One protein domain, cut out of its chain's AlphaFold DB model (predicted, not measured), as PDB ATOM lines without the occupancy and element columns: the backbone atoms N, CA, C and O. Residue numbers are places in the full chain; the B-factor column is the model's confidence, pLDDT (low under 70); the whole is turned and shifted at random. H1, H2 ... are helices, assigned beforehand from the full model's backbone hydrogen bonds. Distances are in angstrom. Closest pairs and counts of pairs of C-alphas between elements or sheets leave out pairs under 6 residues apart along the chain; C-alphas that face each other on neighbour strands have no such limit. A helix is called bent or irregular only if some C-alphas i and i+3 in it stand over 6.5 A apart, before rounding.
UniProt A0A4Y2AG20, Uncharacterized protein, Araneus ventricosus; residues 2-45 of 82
ATOM      1  N   SER A   2     200.232 318.394 386.006       57.09
ATOM      2  CA  SER A   2     201.454 317.927 386.686       57.09
ATOM      3  C   SER A   2     201.805 316.463 386.391       57.09
ATOM      4  O   SER A   2     202.931 316.087 386.634       57.09
ATOM      5  N   SER A   3     200.939 315.654 385.759       54.72
ATOM      6  CA  SER A   3     201.332 314.274 385.432       54.72
ATOM      7  C   SER A   3     202.320 314.223 384.267       54.72
ATOM      8  O   SER A   3     203.347 313.576 384.377       54.72
ATOM      9  N   ARG A   4     202.073 314.947 383.163       55.19
ATOM     10  CA  ARG A   4     202.978 314.922 381.996       55.19
ATOM     11  C   ARG A   4     204.395 315.398 382.315       55.19
ATOM     12  O   ARG A   4     205.338 314.842 381.781       55.19
ATOM     13  N   ILE A   5     204.537 316.415 383.163       56.75
ATOM     14  CA  ILE A   5     205.852 316.968 383.516       56.75
ATOM     15  C   ILE A   5     206.603 316.001 384.440       56.75
ATOM     16  O   ILE A   5     207.780 315.742 384.213       56.75
ATOM     17  N   GLU A   6     205.919 315.415 385.428       57.66
ATOM     18  CA  GLU A   6     206.497 314.399 386.322       57.66
ATOM     19  C   GLU A   6     206.861 313.112 385.562       57.66
ATOM     20  O   GLU A   6     207.935 312.554 385.778       57.66
ATOM     21  N   HIS A   7     206.017 312.681 384.618       59.81
ATOM     22  CA  HIS A   7     206.298 311.544 383.738       59.81
ATOM     23  C   HIS A   7     207.496 311.809 382.822       59.81
ATOM     24  O   HIS A   7     208.377 310.961 382.759       59.81
ATOM     25  N   CYS A   8     207.588 312.986 382.190       61.19
ATOM     26  CA  CYS A   8     208.748 313.324 381.362       61.19
ATOM     27  C   CYS A   8     210.052 313.349 382.166       61.19
ATOM     28  O   CYS A   8     211.076 312.922 381.649       61.19
ATOM     29  N   ALA A   9     210.035 313.825 383.416       63.25
ATOM     30  CA  ALA A   9     211.224 313.799 384.267       63.25
ATOM     31  C   ALA A   9     211.652 312.358 384.600       63.25
ATOM     32  O   ALA A   9     212.827 312.030 384.483       63.25
ATOM     33  N   ALA A  10     210.703 311.485 384.951       66.25
ATOM     34  CA  ALA A  10     210.987 310.079 385.242       66.25
ATOM     35  C   ALA A  10     211.439 309.283 384.001       66.25
ATOM     36  O   ALA A  10     212.299 308.415 384.113       66.25
ATOM     37  N   GLU A  11     210.880 309.572 382.823       68.00
ATOM     38  CA  GLU A  11     211.307 308.987 381.544       68.00
ATOM     39  C   GLU A  11     212.731 309.423 381.180       68.00
ATOM     40  O   GLU A  11     213.541 308.581 380.792       68.00
ATOM     41  N   LEU A  12     213.058 310.705 381.391       68.00
ATOM     42  CA  LEU A  12     214.403 311.238 381.186       68.00
ATOM     43  C   LEU A  12     215.418 310.538 382.105       68.00
ATOM     44  O   LEU A  12     216.421 310.032 381.619       68.00
ATOM     45  N   GLU A  13     215.120 310.424 383.402       66.62
ATOM     46  CA  GLU A  13     215.958 309.705 384.381       66.62
ATOM     47  C   GLU A  13     216.100 308.205 384.054       66.62
ATOM     48  O   GLU A  13     217.136 307.597 384.313       66.62
ATOM     49  N   ALA A  14     215.082 307.592 383.439       73.12
ATOM     50  CA  ALA A  14     215.117 306.197 382.995       73.12
ATOM     51  C   ALA A  14     215.831 305.990 381.641       73.12
ATOM     52  O   ALA A  14     215.895 304.858 381.153       73.12
ATOM     53  N   GLY A  15     216.341 307.056 381.010       67.56
ATOM     54  CA  GLY A  15     216.969 307.002 379.687       67.56
ATOM     55  C   GLY A  15     215.990 306.702 378.544       67.56
ATOM     56  O   GLY A  15     216.402 306.235 377.480       67.56
ATOM     57  N   LEU A  16     214.694 306.937 378.761       73.88
ATOM     58  CA  LEU A  16     213.637 306.768 377.771       73.88
ATOM     59  C   LEU A  16     213.344 308.124 377.127       73.88
ATOM     60  O   LEU A  16     212.760 309.010 377.745       73.88
ATOM     61  N   TYR A  17     213.737 308.282 375.866       71.88
ATOM     62  CA  TYR A  17     213.509 309.520 375.122       71.88
ATOM     63  C   TYR A  17     212.454 309.324 374.052       71.88
ATOM     64  O   TYR A  17     212.475 308.348 373.299       71.88
ATOM     65  N   ASP A  18     211.573 310.311 373.934       79.19
ATOM     66  CA  ASP A  18     210.689 310.406 372.789       79.19
ATOM     67  C   ASP A  18     211.515 310.610 371.506       79.19
ATOM     68  O   ASP A  18     212.400 311.467 371.427       79.19
ATOM     69  N   LEU A  19     211.203 309.840 370.465       75.69
ATOM     70  CA  LEU A  19     211.803 309.999 369.142       75.69
ATOM     71  C   LEU A  19     211.610 311.425 368.623       75.69
ATOM     72  O   LEU A  19     212.512 311.964 367.984       75.69
ATOM     73  N   SER A  20     210.472 312.061 368.925       79.94
ATOM     74  CA  SER A  20     210.228 313.445 368.507       79.94
ATOM     75  C   SER A  20     211.211 314.433 369.151       79.94
ATOM     76  O   SER A  20     211.676 315.353 368.477       79.94
ATOM     77  N   PHE A  21     211.617 314.188 370.402       81.19
ATOM     78  CA  PHE A  21     212.632 314.976 371.097       81.19
ATOM     79  C   PHE A  21     214.007 314.829 370.427       81.19
ATOM     80  O   PHE A  21     214.641 315.833 370.099       81.19
ATOM     81  N   LEU A  22     214.428 313.597 370.112       81.25
ATOM     82  CA  LEU A  22     215.689 313.348 369.395       81.25
ATOM     83  C   LEU A  22     215.690 313.973 367.986       81.25
ATOM     84  O   LEU A  22     216.690 314.544 367.549       81.25
ATOM     85  N   TYR A  23     214.560 313.920 367.276       82.00
ATOM     86  CA  TYR A  23     214.404 314.604 365.989       82.00
ATOM     87  C   TYR A  23     214.428 316.133 366.122       82.00
ATOM     88  O   TYR A  23     214.937 316.807 365.225       82.00
ATOM     89  N   GLY A  24     213.920 316.679 367.227       83.69
ATOM     90  CA  GLY A  24     214.041 318.097 367.562       83.69
ATOM     91  C   GLY A  24     215.501 318.519 367.719       83.69
ATOM     92  O   GLY A  24     215.921 319.495 367.100       83.69
ATOM     93  N   LEU A  25     216.296 317.725 368.446       84.50
ATOM     94  CA  LEU A  25     217.731 317.964 368.638       84.50
ATOM     95  C   LEU A  25     218.511 317.983 367.317       84.50
ATOM     96  O   LEU A  25     219.392 318.820 367.141       84.50
ATOM     97  N   LYS A  26     218.160 317.116 366.354       81.75
ATOM     98  CA  LYS A  26     218.794 317.090 365.022       81.75
ATOM     99  C   LYS A  26     218.714 318.439 364.297       81.75
ATOM    100  O   LYS A  26     219.635 318.790 363.564       81.75
ATOM    101  N   ASN A  27     217.602 319.155 364.456       82.38
ATOM    102  CA  ASN A  27     217.366 320.439 363.794       82.38
ATOM    103  C   ASN A  27     217.727 321.640 364.687       82.38
ATOM    104  O   ASN A  27     217.604 322.782 364.245       82.38
ATOM    105  N   GLY A  28     218.125 321.388 365.935       80.00
ATOM    106  CA  GLY A  28     218.486 322.404 366.913       80.00
ATOM    107  C   GLY A  28     219.968 322.798 366.871       80.00
ATOM    108  O   GLY A  28     220.760 322.254 366.095       80.00
ATOM    109  N   PRO A  29     220.368 323.760 367.716       81.44
ATOM    110  CA  PRO A  29     221.765 324.084 367.966       81.44
ATOM    111  C   PRO A  29     222.579 322.850 368.375       81.44
ATOM    112  O   PRO A  29     222.164 322.068 369.228       81.44
ATOM    113  N   LYS A  30     223.806 322.720 367.851       79.56
ATOM    114  CA  LYS A  30     224.755 321.667 368.268       79.56
ATOM    115  C   LYS A  30     224.985 321.651 369.788       79.56
ATOM    116  O   LYS A  30     225.208 320.588 370.359       79.56
ATOM    117  N   ARG A  31     224.899 322.817 370.438       79.44
ATOM    118  CA  ARG A  31     225.013 322.962 371.894       79.44
ATOM    119  C   ARG A  31     223.979 322.127 372.647       79.44
ATOM    120  O   ARG A  31     224.332 321.516 373.648       79.44
ATOM    121  N   ASP A  32     222.748 322.065 372.148       82.19
ATOM    122  CA  ASP A  32     221.645 321.358 372.805       82.19
ATOM    123  C   ASP A  32     221.866 319.842 372.766       82.19
ATOM    124  O   ASP A  32     221.566 319.142 373.730       82.19
ATOM    125  N   VAL A  33     222.468 319.337 371.681       83.31
ATOM    126  CA  VAL A  33     222.891 317.934 371.568       83.31
ATOM    127  C   VAL A  33     223.966 317.613 372.605       83.31
ATOM    128  O   VAL A  33     223.894 316.582 373.267       83.31
ATOM    129  N   ILE A  34     224.962 318.489 372.764       80.62
ATOM    130  CA  ILE A  34     226.059 318.254 373.712       80.62
ATOM    131  C   ILE A  34     225.552 318.342 375.157       80.62
ATOM    132  O   ILE A  34     225.886 317.475 375.960       80.62
ATOM    133  N   ASP A  35     224.710 319.329 375.480       79.56
ATOM    134  CA  ASP A  35     224.089 319.464 376.804       79.56
ATOM    135  C   ASP A  35     223.226 318.242 377.152       79.56
ATOM    136  O   ASP A  35     223.323 317.710 378.258       79.56
ATOM    137  N   PHE A  36     222.445 317.737 376.188       81.62
ATOM    138  CA  PHE A  36     221.706 316.485 376.334       81.62
ATOM    139  C   PHE A  36     222.639 315.303 376.626       81.62
ATOM    140  O   PHE A  36     222.431 314.583 377.598       81.62
ATOM    141  N   CYS A  37     223.703 315.125 375.838       80.62
ATOM    142  CA  CYS A  37     224.651 314.033 376.048       80.62
ATOM    143  C   CYS A  37     225.368 314.104 377.405       80.62
ATOM    144  O   CYS A  37     225.656 313.060 377.984       80.62
ATOM    145  N   VAL A  38     225.658 315.303 377.920       77.88
ATOM    146  CA  VAL A  38     226.258 315.478 379.254       77.88
ATOM    147  C   VAL A  38     225.251 315.154 380.356       77.88
ATOM    148  O   VAL A  38     225.584 314.403 381.260       77.88
ATOM    149  N   LYS A  39     224.014 315.663 380.271       77.88
ATOM    150  CA  LYS A  39     222.954 315.376 381.259       77.88
ATOM    151  C   LYS A  39     222.614 313.896 381.367       77.88
ATOM    152  O   LYS A  39     222.230 313.440 382.434       77.88
ATOM    153  N   MET A  40     222.732 313.178 380.257       76.88
ATOM    154  CA  MET A  40     222.427 311.754 380.186       76.88
ATOM    155  C   MET A  40     223.642 310.861 380.452       76.88
ATOM    156  O   MET A  40     223.583 309.668 380.159       76.88
ATOM    157  N   ASP A  41     224.754 311.434 380.928       74.19
ATOM    158  CA  ASP A  41     226.024 310.736 381.158       74.19
ATOM    159  C   ASP A  41     226.521 309.941 379.928       74.19
ATOM    160  O   ASP A  41     227.333 309.019 380.034       74.19
ATOM    161  N   LEU A  42     226.069 310.312 378.719       76.88
ATOM    162  CA  LEU A  42     226.537 309.726 377.457       76.88
ATOM    163  C   LEU A  42     227.985 310.140 377.179       76.88
ATOM    164  O   LEU A  42     228.733 309.415 376.521       76.88
ATOM    165  N   PHE A  43     228.395 311.288 377.719       72.62
ATOM    166  CA  PHE A  43     229.797 311.615 377.918       72.62
ATOM    167  C   PHE A  43     230.222 311.202 379.325       72.62
ATOM    168  O   PHE A  43     229.775 311.767 380.313       72.62
ATOM    169  N   ALA A  44     231.149 310.247 379.407       54.72
ATOM    170  CA  ALA A  44     231.553 309.597 380.655       54.72
ATOM    171  C   ALA A  44     232.237 310.506 381.701       54.72
ATOM    172  O   ALA A  44     232.619 310.018 382.765       54.72
ATOM    173  N   LYS A  45     232.473 311.790 381.409       62.72
ATOM    174  CA  LYS A  45     233.107 312.730 382.341       62.72
ATOM    175  C   LYS A  45     232.564 314.135 382.128       62.72
ATOM    176  O   LYS A  45     232.745 314.714 381.058       62.72
TER     177      LYS A  45
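AT A GLANCE: This is residues 2 to 45 of the 82 residues of an uncharacterized protein of Araneus ventricosus (UniProt A0A4Y2AG20). Three short helices form an open arch: H2 makes its top, H3 comes off the far end of H2 as one leg, the link of residues 14 to 18 makes the other leg, and H1 leads outward from the foot of that link. H2 and H3 meet at a corner, H1 touches neither of them, and residues 2 to 7 stick out at the end of the H1 arm. The printed part has 44 residues with three named helices, in the order H1, H2, H3, and no named strand; the class is all helix. The whole is only just loose, close to compact, with a radius of gyration of the C-alphas of 11.3 A, and it spans 30 by 25 by 15 A along its three main axes.

HOW THE PARTS SIT: H1, residues 3 to 13, touches no helix. It is apart from H2, residues 19 to 27, though a tight link of 5 residues joins the two. H1 is also apart from H3, residues 30 to 39. H2 and H3 only just touch, with 3 pairs of C-alphas within 8 A, and they touch only at the corner by their link. Their closest C-alphas, those of Leu 25 and Val 33, are 5.9 A apart, while their centres are 12.0 A apart. Their lines stand at a steep tilt of 43 degrees, and they run opposite ways. In H1 and H3 every O i to N i+4 pair is within hydrogen-bond range; in H2 4 of 5 are.

IN THESE COORDINATES: H1 begins at Ser 3, with its C-alpha at (201.332, 314.274, 385.432), and ends at Glu 13, 15.4 A from first to last C-alpha. H2 runs from Leu 19, with its C-alpha at (211.803, 309.999, 369.142), to Asn 27, over 13.0 A. H3 runs from Lys 30 to Lys 39, over 14.5 A, and its last C-alpha is at (222.954, 315.376, 381.259). Residues 40 to 45 follow H3 with no named element. No helix is bent.

THE WHOLE: The two C-alphas farthest apart are those of Ser 2 and Lys 45, the first and last printed residues, at 32.4 A. The printed part has no cut. Both links between helices are tight: 5 residues from H1 to H2, and 2 from H2 to H3. Residues 2 to 7, of which 3 to 7 belong to H1, stand free, and so do residues 26 to 31. Without these stretches the body has 32 residues and spans 26 by 20 by 10 A. The mean pLDDT of the printed part is 73.1. The model's confidence is low, under 70, at 15 residues: residues 2 to 13, residue 15, and residues 44 to 45. H1 has a mean pLDDT of 62, H2 of 81 and H3 of 80.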